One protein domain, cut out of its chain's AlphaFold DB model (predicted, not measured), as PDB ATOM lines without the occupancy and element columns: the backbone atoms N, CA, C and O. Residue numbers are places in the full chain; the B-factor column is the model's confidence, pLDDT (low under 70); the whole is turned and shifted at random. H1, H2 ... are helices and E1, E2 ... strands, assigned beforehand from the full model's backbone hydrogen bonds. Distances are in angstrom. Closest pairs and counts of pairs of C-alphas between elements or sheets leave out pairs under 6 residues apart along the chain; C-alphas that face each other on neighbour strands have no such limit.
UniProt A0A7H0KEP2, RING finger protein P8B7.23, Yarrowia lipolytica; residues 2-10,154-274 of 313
ATOM      1  N   LYS A   2     178.113 -66.727  19.922       37.88
ATOM      2  CA  LYS A   2     179.548 -66.465  20.158       37.88
ATOM      3  C   LYS A   2     180.198 -66.132  18.818       37.88
ATOM      4  O   LYS A   2     180.073 -66.925  17.890       37.88
ATOM      5  N   VAL A   3     180.856 -64.982  18.721       51.03
ATOM      6  CA  VAL A   3     181.575 -64.554  17.515       51.03
ATOM      7  C   VAL A   3     183.060 -64.482  17.847       51.03
ATOM      8  O   VAL A   3     183.452 -63.860  18.835       51.03
ATOM      9  N   ARG A   4     183.882 -65.141  17.025       47.19
ATOM     10  CA  ARG A   4     185.338 -65.003  17.065       47.19
ATOM     11  C   ARG A   4     185.712 -63.791  16.225       47.19
ATOM     12  O   ARG A   4     185.681 -63.854  15.001       47.19
ATOM     13  N   ILE A   5     186.040 -62.700  16.898       54.50
ATOM     14  CA  ILE A   5     186.453 -61.442  16.292       54.50
ATOM     15  C   ILE A   5     187.987 -61.438  16.245       54.50
ATOM     16  O   ILE A   5     188.648 -61.465  17.284       54.50
ATOM     17  N   SER A   6     188.565 -61.453  15.042       44.75
ATOM     18  CA  SER A   6     190.017 -61.398  14.834       44.75
ATOM     19  C   SER A   6     190.467 -59.988  14.457       44.75
ATOM     20  O   SER A   6     190.313 -59.567  13.310       44.75
ATOM     21  N   GLY A   7     191.029 -59.268  15.423       39.72
ATOM     22  CA  GLY A   7     191.645 -57.959  15.229       39.72
ATOM     23  C   GLY A   7     193.113 -58.092  14.863       39.72
ATOM     24  O   GLY A   7     193.961 -58.074  15.743       39.72
ATOM     25  N   ASN A   8     193.408 -58.214  13.570       34.09
ATOM     26  CA  ASN A   8     194.767 -58.068  13.034       34.09
ATOM     27  C   ASN A   8     194.744 -57.473  11.609       34.09
ATOM     28  O   ASN A   8     195.439 -57.930  10.709       34.09
ATOM     29  N   CYS A   9     193.908 -56.445  11.417       34.44
ATOM     30  CA  CYS A   9     193.780 -55.671  10.178       34.44
ATOM     31  C   CYS A   9     193.703 -54.163  10.483       34.44
ATOM     32  O   CYS A   9     192.706 -53.503  10.205       34.44
ATOM     33  N   ALA A  10     194.777 -53.595  11.038       31.25
ATOM     34  CA  ALA A  10     194.967 -52.142  11.078       31.25
ATOM     35  C   ALA A  10     195.327 -51.625   9.669       31.25
ATOM     36  O   ALA A  10     196.463 -51.241   9.398       31.25
ATOM     37  N   HIS A 154     190.717 -48.772  14.381       80.94
ATOM     38  CA  HIS A 154     190.464 -50.138  14.825       80.94
ATOM     39  C   HIS A 154     189.105 -50.594  14.309       80.94
ATOM     40  O   HIS A 154     188.067 -50.102  14.744       80.94
ATOM     41  N   TYR A 155     189.128 -51.537  13.377       85.38
ATOM     42  CA  TYR A 155     187.943 -52.211  12.871       85.38
ATOM     43  C   TYR A 155     188.259 -53.688  12.638       85.38
ATOM     44  O   TYR A 155     189.416 -54.114  12.660       85.38
ATOM     45  N   TYR A 156     187.211 -54.475  12.452       84.75
ATOM     46  CA  TYR A 156     187.279 -55.910  12.228       84.75
ATOM     47  C   TYR A 156     186.670 -56.229  10.866       84.75
ATOM     48  O   TYR A 156     185.882 -55.446  10.342       84.75
ATOM     49  N   GLN A 157     187.010 -57.379  10.290       82.81
ATOM     50  CA  GLN A 157     186.448 -57.794   9.008       82.81
ATOM     51  C   GLN A 157     185.591 -59.050   9.172       82.81
ATOM     52  O   GLN A 157     186.000 -60.014   9.824       82.81
ATOM     53  N   GLY A 158     184.389 -59.031   8.597       78.25
ATOM     54  CA  GLY A 158     183.520 -60.203   8.517       78.25
ATOM     55  C   GLY A 158     184.066 -61.246   7.537       78.25
ATOM     56  O   GLY A 158     184.852 -60.931   6.647       78.25
ATOM     57  N   THR A 159     183.601 -62.493   7.635       79.06
ATOM     58  CA  THR A 159     184.008 -63.579   6.718       79.06
ATOM     59  C   THR A 159     183.635 -63.321   5.253       79.06
ATOM     60  O   THR A 159     184.263 -63.879   4.361       79.06
ATOM     61  N   ALA A 160     182.642 -62.461   5.002       77.50
ATOM     62  CA  ALA A 160     182.249 -61.986   3.674       77.50
ATOM     63  C   ALA A 160     183.005 -60.718   3.213       77.50
ATOM     64  O   ALA A 160     182.672 -60.149   2.179       77.50
ATOM     65  N   GLY A 161     183.993 -60.244   3.980       80.19
ATOM     66  CA  GLY A 161     184.752 -59.024   3.689       80.19
ATOM     67  C   GLY A 161     184.143 -57.723   4.232       80.19
ATOM     68  O   GLY A 161     184.774 -56.681   4.079       80.19
ATOM     69  N   GLU A 162     182.967 -57.772   4.874       82.19
ATOM     70  CA  GLU A 162     182.291 -56.609   5.480       82.19
ATOM     71  C   GLU A 162     183.175 -55.866   6.496       82.19
ATOM     72  O   GLU A 162     183.813 -56.506   7.334       82.19
ATOM     73  N   ASP A 163     183.138 -54.527   6.490       85.12
ATOM     74  CA  ASP A 163     183.768 -53.702   7.528       85.12
ATOM     75  C   ASP A 163     182.868 -53.700   8.797       85.12
ATOM     76  O   ASP A 163     181.730 -53.210   8.794       85.12
ATOM     77  N   VAL A 164     183.378 -54.273   9.894       87.88
ATOM     78  CA  VAL A 164     182.681 -54.500  11.174       87.88
ATOM     79  C   VAL A 164     183.284 -53.615  12.268       87.88
ATOM     80  O   VAL A 164     184.483 -53.671  12.538       87.88
ATOM     81  N   TYR A 165     182.448 -52.837  12.953       89.31
ATOM     82  CA  TYR A 165     182.865 -51.929  14.029       89.31
ATOM     83  C   TYR A 165     182.170 -52.294  15.336       89.31
ATOM     84  O   TYR A 165     181.084 -52.872  15.339       89.31
ATOM     85  N   LEU A 166     182.774 -51.927  16.461       89.75
ATOM     86  CA  LEU A 166     182.105 -52.009  17.755       89.75
ATOM     87  C   LEU A 166     181.223 -50.781  17.973       89.75
ATOM     88  O   LEU A 166     181.495 -49.689  17.476       89.75
ATOM     89  N   SER A 167     180.161 -50.945  18.756       90.62
ATOM     90  CA  SER A 167     179.385 -49.817  19.263       90.62
ATOM     91  C   SER A 167     180.302 -48.852  20.026       90.62
ATOM     92  O   SER A 167     181.129 -49.287  20.826       90.62
ATOM     93  N   LYS A 168     180.127 -47.531  19.864       91.06
ATOM     94  CA  LYS A 168     180.977 -46.506  20.515       91.06
ATOM     95  C   LYS A 168     181.060 -46.617  22.047       91.06
ATOM     96  O   LYS A 168     181.971 -46.051  22.648       91.06
ATOM     97  N   LEU A 169     180.102 -47.290  22.688       93.62
ATOM     98  CA  LEU A 169     180.156 -47.626  24.114       93.62
ATOM     99  C   LEU A 169     181.157 -48.759  24.394       93.62
ATOM    100  O   LEU A 169     181.958 -48.657  25.316       93.62
ATOM    101  N   ASP A 170     181.152 -49.799  23.565       91.88
ATOM    102  CA  ASP A 170     182.007 -50.981  23.700       91.88
ATOM    103  C   ASP A 170     183.473 -50.637  23.388       91.88
ATOM    104  O   ASP A 170     184.367 -51.024  24.140       91.88
ATOM    105  N   SER A 171     183.719 -49.794  22.376       90.31
ATOM    106  CA  SER A 171     185.049 -49.223  22.103       90.31
ATOM    107  C   SER A 171     185.599 -48.430  23.298       90.31
ATOM    108  O   SER A 171     186.792 -48.499  23.587       90.31
ATOM    109  N   LYS A 172     184.741 -47.708  24.038       92.19
ATOM    110  CA  LYS A 172     185.141 -46.990  25.262       92.19
ATOM    111  C   LYS A 172     185.430 -47.934  26.425       92.19
ATOM    112  O   LYS A 172     186.432 -47.741  27.099       92.19
ATOM    113  N   ILE A 173     184.606 -48.964  26.626       92.62
ATOM    114  CA  ILE A 173     184.836 -49.993  27.654       92.62
ATOM    115  C   ILE A 173     186.198 -50.671  27.427       92.62
ATOM    116  O   ILE A 173     186.983 -50.792  28.365       92.62
ATOM    117  N   MET A 174     186.538 -51.007  26.176       89.62
ATOM    118  CA  MET A 174     187.865 -51.529  25.826       89.62
ATOM    119  C   MET A 174     188.997 -50.519  26.068       89.62
ATOM    120  O   MET A 174     190.037 -50.898  26.601       89.62
ATOM    121  N   GLN A 175     188.810 -49.238  25.732       90.50
ATOM    122  CA  GLN A 175     189.802 -48.192  26.025       90.50
ATOM    123  C   GLN A 175     190.030 -48.011  27.531       90.50
ATOM    124  O   GLN A 175     191.172 -47.854  27.950       90.50
ATOM    125  N   THR A 176     188.987 -48.076  28.363       92.88
ATOM    126  CA  THR A 176     189.133 -48.003  29.826       92.88
ATOM    127  C   THR A 176     189.787 -49.263  30.405       92.88
ATOM    128  O   THR A 176     190.581 -49.147  31.331       92.88
ATOM    129  N   ALA A 177     189.514 -50.447  29.847       91.31
ATOM    130  CA  ALA A 177     190.090 -51.711  30.311       91.31
ATOM    131  C   ALA A 177     191.575 -51.901  29.933       91.31
ATOM    132  O   ALA A 177     192.354 -52.387  30.747       91.31
ATOM    133  N   PHE A 178     191.975 -51.515  28.714       88.38
ATOM    134  CA  PHE A 178     193.324 -51.762  28.171       88.38
ATOM    135  C   PHE A 178     194.176 -50.487  27.999       88.38
ATOM    136  O   PHE A 178     195.329 -50.550  27.569       88.38
ATOM    137  N   GLY A 179     193.631 -49.307  28.304       88.12
ATOM    138  CA  GLY A 179     194.275 -47.996  28.135       88.12
ATOM    139  C   GLY A 179     194.292 -47.474  26.689       88.12
ATOM    140  O   GLY A 179     194.138 -46.277  26.472       88.12
ATOM    141  N   SER A 180     194.439 -48.356  25.695       84.69
ATOM    142  CA  SER A 180     194.179 -48.064  24.276       84.69
ATOM    143  C   SER A 180     193.631 -49.299  23.560       84.69
ATOM    144  O   SER A 180     193.865 -50.428  23.991       84.69
ATOM    145  N   LEU A 181     192.965 -49.093  22.420       83.25
ATOM    146  CA  LEU A 181     192.553 -50.181  21.526       83.25
ATOM    147  C   LEU A 181     193.763 -50.936  20.948       83.25
ATOM    148  O   LEU A 181     193.674 -52.142  20.745       83.25
ATOM    149  N   ASP A 182     194.917 -50.278  20.787       83.88
ATOM    150  CA  ASP A 182     196.175 -50.913  20.346       83.88
ATOM    151  C   ASP A 182     196.709 -51.956  21.344       83.88
ATOM    152  O   ASP A 182     197.485 -52.832  20.977       83.88
ATOM    153  N   LYS A 183     196.299 -51.856  22.617       83.50
ATOM    154  CA  LYS A 183     196.651 -52.795  23.694       83.50
ATOM    155  C   LYS A 183     195.575 -53.857  23.934       83.50
ATOM    156  O   LYS A 183     195.716 -54.671  24.844       83.50
ATOM    157  N   SER A 184     194.490 -53.839  23.159       82.62
ATOM    158  CA  SER A 184     193.452 -54.864  23.252       82.62
ATOM    159  C   SER A 184     193.910 -56.178  22.595       82.62
ATOM    160  O   SER A 184     194.740 -56.157  21.684       82.62
ATOM    161  N   PRO A 185     193.424 -57.345  23.053       82.06
ATOM    162  CA  PRO A 185     193.874 -58.629  22.522       82.06
ATOM    163  C   PRO A 185     193.451 -58.824  21.058       82.06
ATOM    164  O   PRO A 185     192.278 -58.699  20.718       82.06
ATOM    165  N   ALA A 186     194.392 -59.239  20.203       72.56
ATOM    166  CA  ALA A 186     194.180 -59.455  18.763       72.56
ATOM    167  C   ALA A 186     193.120 -60.528  18.407       72.56
ATOM    168  O   ALA A 186     192.701 -60.650  17.253       72.56
ATOM    169  N   LEU A 187     192.672 -61.330  19.377       77.25
ATOM    170  CA  LEU A 187     191.588 -62.303  19.228       77.25
ATOM    171  C   LEU A 187     190.598 -62.154  20.388       77.25
ATOM    172  O   LEU A 187     190.941 -62.418  21.539       77.25
ATOM    173  N   ILE A 188     189.354 -61.795  20.073       80.69
ATOM    174  CA  ILE A 188     188.272 -61.576  21.039       80.69
ATOM    175  C   ILE A 188     187.146 -62.576  20.755       80.69
ATOM    176  O   ILE A 188     186.584 -62.612  19.662       80.69
ATOM    177  N   ASN A 189     186.809 -63.415  21.738       82.94
ATOM    178  CA  ASN A 189     185.746 -64.422  21.632       82.94
ATOM    179  C   ASN A 189     184.549 -64.013  22.498       82.94
ATOM    180  O   ASN A 189     184.426 -64.455  23.639       82.94
ATOM    181  N   VAL A 190     183.674 -63.165  21.955       83.69
ATOM    182  CA  VAL A 190     182.584 -62.527  22.714       83.69
ATOM    183  C   VAL A 190     181.200 -63.099  22.399       83.69
ATOM    184  O   VAL A 190     180.919 -63.486  21.257       83.69
ATOM    185  N   PRO A 191     180.290 -63.128  23.388       85.19
ATOM    186  CA  PRO A 191     178.862 -63.164  23.137       85.19
ATOM    187  C   PRO A 191     178.414 -61.806  22.580       85.19
ATOM    188  O   PRO A 191     178.489 -60.775  23.247       85.19
ATOM    189  N   VAL A 192     177.939 -61.816  21.338       88.38
ATOM    190  CA  VAL A 192     177.327 -60.640  20.710       88.38
ATOM    191  C   VAL A 192     175.877 -60.518  21.177       88.38
ATOM    192  O   VAL A 192     175.125 -61.498  21.127       88.38
ATOM    193  N   GLU A 193     175.509 -59.317  21.624       88.94
ATOM    194  CA  GLU A 193     174.171 -58.969  22.108       88.94
ATOM    195  C   GLU A 193     173.245 -58.559  20.953       88.94
ATOM    196  O   GLU A 193     172.093 -58.994  20.888       88.94
ATOM    197  N   ALA A 194     173.764 -57.750  20.025       87.50
ATOM    198  CA  ALA A 194     173.081 -57.309  18.814       87.50
ATOM    199  C   ALA A 194     174.089 -56.990  17.697       87.50
ATOM    200  O   ALA A 194     175.249 -56.673  17.961       87.50
ATOM    201  N   VAL A 195     173.626 -57.040  16.447       90.19
ATOM    202  CA  VAL A 195     174.333 -56.492  15.282       90.19
ATOM    203  C   VAL A 195     173.363 -55.578  14.547       90.19
ATOM    204  O   VAL A 195     172.242 -55.987  14.246       90.19
ATOM    205  N   THR A 196     173.795 -54.355  14.264       90.19
ATOM    206  CA  THR A 196     173.015 -53.326  13.575       90.19
ATOM    207  C   THR A 196     173.756 -52.929  12.307       90.19
ATOM    208  O   THR A 196     174.809 -52.299  12.374       90.19
ATOM    209  N   GLN A 197     173.212 -53.280  11.143       91.38
ATOM    210  CA  GLN A 197     173.728 -52.774   9.872       91.38
ATOM    211  C   GLN A 197     173.339 -51.298   9.713       91.38
ATOM    212  O   GLN A 197     172.174 -50.931   9.861       91.38
ATOM    213  N   ALA A 198     174.323 -50.449   9.426       90.12
ATOM    214  CA  ALA A 198     174.162 -49.006   9.289       90.12
ATOM    215  C   ALA A 198     174.777 -48.521   7.970       90.12
ATOM    216  O   ALA A 198     175.913 -48.858   7.640       90.12
ATOM    217  N   LYS A 199     174.044 -47.685   7.225       91.62
ATOM    218  CA  LYS A 199     174.605 -46.948   6.084       91.62
ATOM    219  C   LYS A 199     175.370 -45.727   6.601       91.62
ATOM    220  O   LYS A 199     174.837 -44.969   7.410       91.62
ATOM    221  N   VAL A 200     176.600 -45.526   6.134       90.88
ATOM    222  CA  VAL A 200     177.505 -44.470   6.618       90.88
ATOM    223  C   VAL A 200     176.991 -43.081   6.231       90.88
ATOM    224  O   VAL A 200     177.130 -42.632   5.096       90.88
ATOM    225  N   THR A 201     176.415 -42.355   7.190       91.88
ATOM    226  CA  THR A 201     175.918 -40.993   6.949       91.88
ATOM    227  C   THR A 201     177.048 -39.956   6.970       91.88
ATOM    228  O   THR A 201     178.106 -40.158   7.571       91.88
ATOM    229  N   ARG A 202     176.801 -38.769   6.394       88.81
ATOM    230  CA  ARG A 202     177.711 -37.609   6.519       88.81
ATOM    231  C   ARG A 202     177.952 -37.167   7.971       88.81
ATOM    232  O   ARG A 202     178.908 -36.441   8.224       88.81
ATOM    233  N   GLU A 203     177.091 -37.567   8.904       89.38
ATOM    234  CA  GLU A 203     177.248 -37.280  10.330       89.38
ATOM    235  C   GLU A 203     178.218 -38.266  10.980       89.38
ATOM    236  O   GLU A 203     179.149 -37.826  11.649       89.38
ATOM    237  N   MET A 204     178.080 -39.568  10.691       86.69
ATOM    238  CA  MET A 204     179.048 -40.597  11.100       86.69
ATOM    239  C   MET A 204     180.451 -40.268  10.579       86.69
ATOM    240  O   MET A 204     181.425 -40.352  11.318       86.69
ATOM    241  N   LYS A 205     180.563 -39.779   9.337       86.81
ATOM    242  CA  LYS A 205     181.835 -39.324   8.746       86.81
ATOM    243  C   LYS A 205     182.538 -38.169   9.486       86.81
ATOM    244  O   LYS A 205     183.659 -37.834   9.107       86.81
ATOM    245  N   ARG A 206     181.920 -37.545  10.500       86.62
ATOM    246  CA  ARG A 206     182.583 -36.569  11.391       86.62
ATOM    247  C   ARG A 206     183.408 -37.239  12.492       86.62
ATOM    248  O   ARG A 206     184.299 -36.601  13.045       86.62
ATOM    249  N   ASP A 207     183.123 -38.499  12.814       83.44
ATOM    250  CA  ASP A 207     183.965 -39.314  13.683       83.44
ATOM    251  C   ASP A 207     185.189 -39.807  12.897       83.44
ATOM    252  O   ASP A 207     185.049 -40.381  11.816       83.44
ATOM    253  N   ALA A 208     186.393 -39.663  13.460       76.75
ATOM    254  CA  ALA A 208     187.640 -40.121  12.829       76.75
ATOM    255  C   ALA A 208     187.680 -41.647  12.565       76.75
ATOM    256  O   ALA A 208     188.453 -42.120  11.734       76.75
ATOM    257  N   GLU A 209     186.824 -42.409  13.255       80.50
ATOM    258  CA  GLU A 209     186.578 -43.839  13.035       80.50
ATOM    259  C   GLU A 209     185.993 -44.090  11.629       80.50
ATOM    260  O   GLU A 209     186.518 -44.907  10.872       80.50
ATOM    261  N   TYR A 210     184.984 -43.308  11.221       85.38
ATOM    262  CA  TYR A 210     184.224 -43.499   9.975       85.38
ATOM    263  C   TYR A 210     184.582 -42.491   8.860       85.38
ATOM    264  O   TYR A 210     184.111 -42.625   7.732       85.38
ATOM    265  N   GLU A 211     185.440 -41.500   9.138       83.94
ATOM    266  CA  GLU A 211     185.945 -40.477   8.197       83.94
ATOM    267  C   GLU A 211     186.431 -41.070   6.854       83.94
ATOM    268  O   GLU A 211     186.226 -40.489   5.784       83.94
ATOM    269  N   HIS A 212     187.021 -42.264   6.903       82.69
ATOM    270  CA  HIS A 212     187.626 -42.956   5.764       82.69
ATOM    271  C   HIS A 212     186.649 -43.787   4.903       82.69
ATOM    272  O   HIS A 212     187.031 -44.261   3.835       82.69
ATOM    273  N   LEU A 213     185.400 -43.969   5.342       87.00
ATOM    274  CA  LEU A 213     184.388 -44.782   4.654       87.00
ATOM    275  C   LEU A 213     183.643 -43.974   3.580       87.00
ATOM    276  O   LEU A 213     183.536 -42.749   3.678       87.00
ATOM    277  N   SER A 214     183.102 -44.614   2.542       86.38
ATOM    278  CA  SER A 214     182.282 -43.907   1.543       86.38
ATOM    279  C   SER A 214     180.875 -43.627   2.091       86.38
ATOM    280  O   SER A 214     180.337 -44.420   2.860       86.38
ATOM    281  N   THR A 215     180.248 -42.518   1.680       85.69
ATOM    282  CA  THR A 215     178.894 -42.110   2.140       85.69
ATOM    283  C   THR A 215     177.779 -43.090   1.741       85.69
ATOM    284  O   THR A 215     176.637 -42.957   2.176       85.69
ATOM    285  N   ASP A 216     178.102 -44.073   0.900       85.19
ATOM    286  CA  ASP A 216     177.173 -45.104   0.448       85.19
ATOM    287  C   ASP A 216     177.524 -46.512   0.943       85.19
ATOM    288  O   ASP A 216     176.748 -47.439   0.727       85.19
ATOM    289  N   SER A 217     178.635 -46.664   1.673       87.44
ATOM    290  CA  SER A 217     179.011 -47.929   2.308       87.44
ATOM    291  C   SER A 217     178.067 -48.318   3.450       87.44
ATOM    292  O   SER A 217     177.516 -47.475   4.166       87.44
ATOM    293  N   THR A 218     177.899 -49.627   3.623       92.06
ATOM    294  CA  THR A 218     177.179 -50.258   4.731       92.06
ATOM    295  C   THR A 218     178.177 -50.920   5.669       92.06
ATOM    296  O   THR A 218     179.016 -51.694   5.212       92.06
ATOM    297  N   ILE A 219     178.068 -50.644   6.968       90.69
ATOM    298  CA  ILE A 219     178.909 -51.239   8.009       90.69
ATOM    299  C   ILE A 219     178.072 -51.988   9.041       90.69
ATOM    300  O   ILE A 219     176.931 -51.617   9.322       90.69
ATOM    301  N   SER A 220     178.661 -53.022   9.632       90.62
ATOM    302  CA  SER A 220     178.025 -53.840  10.666       90.62
ATOM    303  C   SER A 220     178.494 -53.370  12.050       90.62
ATOM    304  O   SER A 220     179.639 -53.607  12.434       90.62
ATOM    305  N   LEU A 221     177.625 -52.678  12.799       90.94
ATOM    306  CA  LEU A 221     177.891 -52.235  14.174       90.94
ATOM    307  C   LEU A 221     177.533 -53.350  15.165       90.94
ATOM    308  O   LEU A 221     176.381 -53.776  15.231       90.94
ATOM    309  N   VAL A 222     178.501 -53.809  15.954       90.94
ATOM    310  CA  VAL A 222     178.358 -54.925  16.902       90.94
ATOM    311  C   VAL A 222     178.237 -54.406  18.335       90.94
ATOM    312  O   VAL A 222     179.061 -53.612  18.787       90.94
ATOM    313  N   GLU A 223     177.225 -54.886  19.063       90.88
ATOM    314  CA  GLU A 223     177.055 -54.659  20.503       90.88
ATOM    315  C   GLU A 223     177.520 -55.893  21.295       90.88
ATOM    316  O   GLU A 223     177.044 -57.007  21.054       90.88
ATOM    317  N   ILE A 224     178.438 -55.707  22.248       88.75
ATOM    318  CA  ILE A 224     178.990 -56.790  23.084       88.75
ATOM    319  C   ILE A 224     178.211 -56.936  24.400       88.75
ATOM    320  O   ILE A 224     177.866 -55.950  25.056       88.75
ATOM    321  N   ASP A 225     177.977 -58.185  24.812       89.00
ATOM    322  CA  ASP A 225     177.368 -58.536  26.097       89.00
ATOM    323  C   ASP A 225     178.446 -58.753  27.180       89.00
ATOM    324  O   ASP A 225     178.850 -59.878  27.496       89.00
ATOM    325  N   TRP A 226     178.961 -57.648  27.726       87.56
ATOM    326  CA  TRP A 226     180.103 -57.653  28.654       87.56
ATOM    327  C   TRP A 226     179.880 -58.467  29.935       87.56
ATOM    328  O   TRP A 226     180.820 -59.073  30.433       87.56
ATOM    329  N   GLU A 227     178.640 -58.576  30.419       85.75
ATOM    330  CA  GLU A 227     178.278 -59.387  31.599       85.75
ATOM    331  C   GLU A 227     178.571 -60.889  31.437       85.75
ATOM    332  O   GLU A 227     178.563 -61.631  32.416       85.75
ATOM    333  N   LYS A 228     178.785 -61.357  30.201       82.44
ATOM    334  CA  LYS A 228     179.057 -62.763  29.863       82.44
ATOM    335  C   LYS A 228     180.481 -62.967  29.323       82.44
ATOM    336  O   LYS A 228     180.713 -63.908  28.562       82.44
ATOM    337  N   THR A 229     181.399 -62.053  29.652       82.94
ATOM    338  CA  THR A 229     182.720 -61.942  29.020       82.94
ATOM    339  C   THR A 229     183.835 -61.674  30.038       82.94
ATOM    340  O   THR A 229     183.979 -60.557  30.522       82.94
ATOM    341  N   ASP A 230     184.720 -62.647  30.255       83.19
ATOM    342  CA  ASP A 230     185.832 -62.572  31.227       83.19
ATOM    343  C   ASP A 230     187.035 -61.702  30.770       83.19
ATOM    344  O   ASP A 230     188.143 -61.834  31.282       83.19
ATOM    345  N   ILE A 231     186.848 -60.841  29.761       84.38
ATOM    346  CA  ILE A 231     187.913 -60.043  29.110       84.38
ATOM    347  C   ILE A 231     188.115 -58.681  29.800       84.38
ATOM    348  O   ILE A 231     189.179 -58.079  29.670       84.38
ATOM    349  N   VAL A 232     187.110 -58.181  30.525       87.12
ATOM    350  CA  VAL A 232     187.127 -56.864  31.185       87.12
ATOM    351  C   VAL A 232     186.883 -57.043  32.680       87.12
ATOM    352  O   VAL A 232     186.021 -57.823  33.081       87.12
ATOM    353  N   THR A 233     187.635 -56.324  33.517       89.19
ATOM    354  CA  THR A 233     187.488 -56.407  34.976       89.19
ATOM    355  C   THR A 233     186.134 -55.848  35.436       89.19
ATOM    356  O   THR A 233     185.648 -54.856  34.880       89.19
ATOM    357  N   PRO A 234     185.509 -56.430  36.480       88.94
ATOM    358  CA  PRO A 234     184.184 -56.005  36.936       88.94
ATOM    359  C   PRO A 234     184.161 -54.546  37.417       88.94
ATOM    360  O   PRO A 234     183.148 -53.872  37.264       88.94
ATOM    361  N   GLU A 235     185.284 -54.032  37.925       91.00
ATOM    362  CA  GLU A 235     185.460 -52.631  38.333       91.00
ATOM    363  C   GLU A 235     185.202 -51.649  37.179       91.00
ATOM    364  O   GLU A 235     184.492 -50.658  37.352       91.00
ATOM    365  N   VAL A 236     185.712 -51.953  35.978       92.06
ATOM    366  CA  VAL A 236     185.457 -51.147  34.776       92.06
ATOM    367  C   VAL A 236     183.995 -51.278  34.354       92.06
ATOM    368  O   VAL A 236     183.374 -50.279  34.001       92.06
ATOM    369  N   LEU A 237     183.408 -52.477  34.437       91.88
ATOM    370  CA  LEU A 237     182.002 -52.685  34.071       91.88
ATOM    371  C   LEU A 237     181.039 -51.892  34.967       91.88
ATOM    372  O   LEU A 237     180.086 -51.316  34.443       91.88
ATOM    373  N   VAL A 238     181.315 -51.777  36.274       92.62
ATOM    374  CA  VAL A 238     180.532 -50.952  37.219       92.62
ATOM    375  C   VAL A 238     180.479 -49.478  36.795       92.62
ATOM    376  O   VAL A 238     179.444 -48.840  36.954       92.62
ATOM    377  N   ALA A 239     181.533 -48.935  36.178       92.56
ATOM    378  CA  ALA A 239     181.523 -47.560  35.665       92.56
ATOM    379  C   ALA A 239     180.634 -47.362  34.413       92.56
ATOM    380  O   ALA A 239     180.344 -46.223  34.039       92.56
ATOM    381  N   PHE A 240     180.193 -48.446  33.761       93.12
ATOM    382  CA  PHE A 240     179.405 -48.413  32.524       93.12
ATOM    383  C   PHE A 240     178.037 -49.120  32.613       93.12
ATOM    384  O   PHE A 240     177.304 -49.103  31.618       93.12
ATOM    385  N   THR A 241     177.639 -49.684  33.764       91.88
ATOM    386  CA  THR A 241     176.348 -50.391  33.942       91.88
ATOM    387  C   THR A 241     175.159 -49.572  33.462       91.88
ATOM    388  O   THR A 241     174.318 -50.075  32.721       91.88
ATOM    389  N   ASP A 242     175.114 -48.290  33.817       93.88
ATOM    390  CA  ASP A 242     174.001 -47.395  33.498       93.88
ATOM    391  C   ASP A 242     173.912 -47.125  31.991       93.88
ATOM    392  O   ASP A 242     172.822 -47.047  31.423       93.88
ATOM    393  N   ALA A 243     175.060 -47.043  31.312       93.44
ATOM    394  CA  ALA A 243     175.127 -46.875  29.865       93.44
ATOM    395  C   ALA A 243     174.713 -48.157  29.120       93.44
ATOM    396  O   ALA A 243     173.969 -48.081  28.141       93.44
ATOM    397  N   ILE A 244     175.141 -49.329  29.608       92.12
ATOM    398  CA  ILE A 244     174.761 -50.644  29.068       92.12
ATOM    399  C   ILE A 244     173.258 -50.891  29.278       92.12
ATOM    400  O   ILE A 244     172.552 -51.266  28.340       92.12
ATOM    401  N   SER A 245     172.740 -50.613  30.477       92.12
ATOM    402  CA  SER A 245     171.318 -50.732  30.810       92.12
ATOM    403  C   SER A 245     170.465 -49.804  29.941       92.12
ATOM    404  O   SER A 245     169.564 -50.261  29.238       92.12
ATOM    405  N   ARG A 246     170.827 -48.516  29.850       93.19
ATOM    406  CA  ARG A 246     170.136 -47.540  28.993       93.19
ATOM    407  C   ARG A 246     170.162 -47.925  27.506       93.19
ATOM    408  O   ARG A 246     169.186 -47.664  26.800       93.19
ATOM    409  N   ARG A 247     171.235 -48.567  27.019       92.06
ATOM    410  CA  ARG A 247     171.313 -49.134  25.656       92.06
ATOM    411  C   ARG A 247     170.299 -50.266  25.465       92.06
ATOM    412  O   ARG A 247     169.514 -50.230  24.516       92.06
ATOM    413  N   ARG A 248     170.252 -51.220  26.401       91.06
ATOM    414  CA  ARG A 248     169.279 -52.329  26.411       91.06
ATOM    415  C   ARG A 248     167.831 -51.833  26.465       91.06
ATOM    416  O   ARG A 248     167.000 -52.293  25.681       91.06
ATOM    417  N   GLU A 249     167.535 -50.862  27.328       92.19
ATOM    418  CA  GLU A 249     166.213 -50.229  27.429       92.19
ATOM    419  C   GLU A 249     165.805 -49.525  26.133       92.19
ATOM    420  O   GLU A 249     164.677 -49.705  25.670       92.19
ATOM    421  N   ALA A 250     166.709 -48.751  25.520       90.94
ATOM    422  CA  ALA A 250     166.444 -48.071  24.255       90.94
ATOM    423  C   ALA A 250     166.120 -49.075  23.134       90.94
ATOM    424  O   ALA A 250     165.124 -48.904  22.427       90.94
ATOM    425  N   ARG A 251     166.892 -50.165  23.031       88.81
ATOM    426  CA  ARG A 251     166.677 -51.249  22.059       88.81
ATOM    427  C   ARG A 251     165.327 -51.946  22.269       88.81
ATOM    428  O   ARG A 251     164.558 -52.103  21.324       88.81
ATOM    429  N   GLU A 252     164.972 -52.291  23.507       90.06
ATOM    430  CA  GLU A 252     163.654 -52.861  23.829       90.06
ATOM    431  C   GLU A 252     162.501 -51.838  23.723       90.06
ATOM    432  O   GLU A 252     161.344 -52.228  23.559       90.06
ATOM    433  N   LYS A 253     162.761 -50.526  23.774       93.25
ATOM    434  CA  LYS A 253     161.760 -49.489  23.466       93.25
ATOM    435  C   LYS A 253     161.480 -49.418  21.962       93.25
ATOM    436  O   LYS A 253     160.308 -49.424  21.585       93.25
ATOM    437  N   VAL A 254     162.518 -49.422  21.119       90.12
ATOM    438  CA  VAL A 254     162.391 -49.476  19.647       90.12
ATOM    439  C   VAL A 254     161.628 -50.735  19.228       90.12
ATOM    440  O   VAL A 254     160.563 -50.635  18.629       90.12
ATOM    441  N   LYS A 255     162.067 -51.907  19.691       89.00
ATOM    442  CA  LYS A 255     161.440 -53.213  19.418       89.00
ATOM    443  C   LYS A 255     159.966 -53.295  19.839       89.00
ATOM    444  O   LYS A 255     159.162 -53.966  19.193       89.00
ATOM    445  N   ARG A 256     159.571 -52.621  20.930       91.56
ATOM    446  CA  ARG A 256     158.154 -52.487  21.328       91.56
ATOM    447  C   ARG A 256     157.382 -51.540  20.405       91.56
ATOM    448  O   ARG A 256     156.237 -51.845  20.082       91.56
ATOM    449  N   ALA A 257     157.987 -50.433  19.973       91.94
ATOM    450  CA  ALA A 257     157.378 -49.494  19.032       91.94
ATOM    451  C   ALA A 257     157.161 -50.128  17.645       91.94
ATOM    452  O   ALA A 257     156.064 -50.025  17.107       91.94
ATOM    453  N   GLU A 258     158.145 -50.862  17.122       90.44
ATOM    454  CA  GLU A 258     158.047 -51.630  15.870       90.44
ATOM    455  C   GLU A 258     156.915 -52.659  15.930       90.44
ATOM    456  O   GLU A 258     156.027 -52.658  15.081       90.44
ATOM    457  N   ARG A 259     156.865 -53.478  16.991       90.44
ATOM    458  CA  ARG A 259     155.768 -54.439  17.221       90.44
ATOM    459  C   ARG A 259     154.397 -53.761  17.320       90.44
ATOM    460  O   ARG A 259     153.401 -54.340  16.891       90.44
ATOM    461  N   ALA A 260     154.319 -52.557  17.886       91.50
ATOM    462  CA  ALA A 260     153.077 -51.790  17.954       91.50
ATOM    463  C   ALA A 260     152.685 -51.195  16.587       91.50
ATOM    464  O   ALA A 260     151.503 -51.193  16.248       91.50
ATOM    465  N   ALA A 261     153.653 -50.737  15.789       90.81
ATOM    466  CA  ALA A 261     153.437 -50.259  14.425       90.81
ATOM    467  C   ALA A 261     152.998 -51.401  13.494       90.81
ATOM    468  O   ALA A 261     151.975 -51.281  12.828       90.81
ATOM    469  N   GLN A 262     153.684 -52.547  13.530       89.69
ATOM    470  CA  GLN A 262     153.331 -53.734  12.751       89.69
ATOM    471  C   GLN A 262     151.917 -54.234  13.084       89.69
ATOM    472  O   GLN A 262     151.152 -54.541  12.177       89.69
ATOM    473  N   LYS A 263     151.518 -54.233  14.366       90.62
ATOM    474  CA  LYS A 263     150.135 -54.551  14.772       90.62
ATOM    475  C   LYS A 263     149.102 -53.529  14.287       90.62
ATOM    476  O   LYS A 263     147.972 -53.919  14.010       90.62
ATOM    477  N   LYS A 264     149.457 -52.243  14.179       90.69
ATOM    478  CA  LYS A 264     148.579 -51.223  13.580       90.69
ATOM    479  C   LYS A 264     148.407 -51.457  12.081       90.69
ATOM    480  O   LYS A 264     147.271 -51.478  11.637       90.69
ATOM    481  N   ILE A 265     149.500 -51.700  11.354       90.94
ATOM    482  CA  ILE A 265     149.489 -51.997   9.911       90.94
ATOM    483  C   ILE A 265     148.704 -53.286   9.634       90.94
ATOM    484  O   ILE A 265     147.832 -53.306   8.778       90.94
ATOM    485  N   GLN A 266     148.930 -54.348  10.412       89.31
ATOM    486  CA  GLN A 266     148.161 -55.588  10.289       89.31
ATOM    487  C   GLN A 266     146.666 -55.366  10.569       89.31
ATOM    488  O   GLN A 266     145.832 -55.943   9.879       89.31
ATOM    489  N   LYS A 267     146.311 -54.521  11.550       89.25
ATOM    490  CA  LYS A 267     144.906 -54.179  11.805       89.25
ATOM    491  C   LYS A 267     144.308 -53.312  10.690       89.25
ATOM    492  O   LYS A 267     143.140 -53.509  10.387       89.25
ATOM    493  N   SER A 268     145.056 -52.374  10.101       87.94
ATOM    494  CA  SER A 268     144.540 -51.551   9.002       87.94
ATOM    495  C   SER A 268     144.360 -52.369   7.731       87.94
ATOM    496  O   SER A 268     143.266 -52.334   7.198       87.94
ATOM    497  N   MET A 269     145.345 -53.183   7.326       83.38
ATOM    498  CA  MET A 269     145.195 -54.080   6.168       83.38
ATOM    499  C   MET A 269     144.026 -55.047   6.358       83.38
ATOM    500  O   MET A 269     143.234 -55.216   5.446       83.38
ATOM    501  N   ARG A 270     143.861 -55.625   7.559       81.19
ATOM    502  CA  ARG A 270     142.682 -56.450   7.847       81.19
ATOM    503  C   ARG A 270     141.379 -55.645   7.755       81.19
ATOM    504  O   ARG A 270     140.401 -56.175   7.268       81.19
ATOM    505  N   TYR A 271     141.330 -54.415   8.263       77.94
ATOM    506  CA  TYR A 271     140.112 -53.598   8.193       77.94
ATOM    507  C   TYR A 271     139.787 -53.161   6.755       77.94
ATOM    508  O   TYR A 271     138.625 -53.016   6.417       77.94
ATOM    509  N   GLU A 272     140.809 -52.973   5.926       74.94
ATOM    510  CA  GLU A 272     140.716 -52.658   4.498       74.94
ATOM    511  C   GLU A 272     140.276 -53.891   3.681       74.94
ATOM    512  O   GLU A 272     139.453 -53.763   2.785       74.94
ATOM    513  N   GLU A 273     140.731 -55.090   4.061       70.25
ATOM    514  CA  GLU A 273     140.272 -56.390   3.544       70.25
ATOM    515  C   GLU A 273     138.829 -56.708   3.984       70.25
ATOM    516  O   GLU A 273     137.985 -56.980   3.136       70.25
ATOM    517  N   ASP A 274     138.515 -56.581   5.282       69.25
ATOM    518  CA  ASP A 274     137.169 -56.752   5.864       69.25
ATOM    519  C   ASP A 274     136.139 -55.760   5.244       69.25
ATOM    520  O   ASP A 274     134.945 -56.002   5.365       69.25
TER     521      ASP A 274
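Overview. This is residues 2 to 10 and 154 to 274 of the 313 residues of the protein "RING finger protein P8B7.23" of Yarrowia lipolytica (UniProt A0A7H0KEP2). A small body built on a curled sheet, like part of a barrel, of strands E1, E3, E4 and E2 has helix H1 packed by E4 and short H2 next to H1, and the long helix H3 sticks out from it as an arm with residues 252 to 273. The printed part has 130 residues, with three named helices and four named strands in the order E1, E2, H1, E3, E4, H2, H3; its class is mixed, helices and strands. The sheet's order is E1, E3, E4, E2, mixed. The whole is loose, with a radius of gyration of the C-alphas of 18.0 A, and spans 62 by 35 by 27 A.

Arrangement. E1, residues 2 to 6, is an edge strand and antiparallel to E3, residues 187 to 199; N 5 and O 188 are 2.8 A apart, within hydrogen-bond range. E3 bends by 98 degrees at residue 191, pairing with E1 over 187 to 191 and with E4, residues 218 to 224, over 192 to 199. E3 and E4 form a hairpin, with N 196 and O 221 at 2.8 A. E2, residues 163 to 166, the other edge strand, is parallel to E4, with N 222 and O 165 at 2.8 A. H1, residues 168 to 178, is on the sheet; its closest C-alphas to E4 are Asp 170 and Ile 224, 6.6 A. H1 touches H2, residues 234 to 238, closest at the C-alphas of Ala 177 and Val 236, 6.5 A. H3, residues 241 to 273, only grazes the sheet with residues 244 to 251. In H2 and H3 every O i to N i+4 pair is within hydrogen-bond range, in H1 6 of 7.

Along the chain. E1 begins at C-alpha 2, (179.548, -66.465, 20.158). E3 is 26.4 A long, E4 19.6 A and H1 15.4 A. H3 is 47.6 A long and ends at C-alpha 273, (140.272, -56.390, 3.544).

Size, cuts and confidence. The C-alphas of Lys 183 and Asp 274 are farthest apart, 62.2 A. Residues 11 to 153 are not printed, and C-alphas 10 and 154 are 6.2 A apart across the cut. The link from E3 to E4 is long. Residues 2 to 10 and 274 have pLDDT under 70.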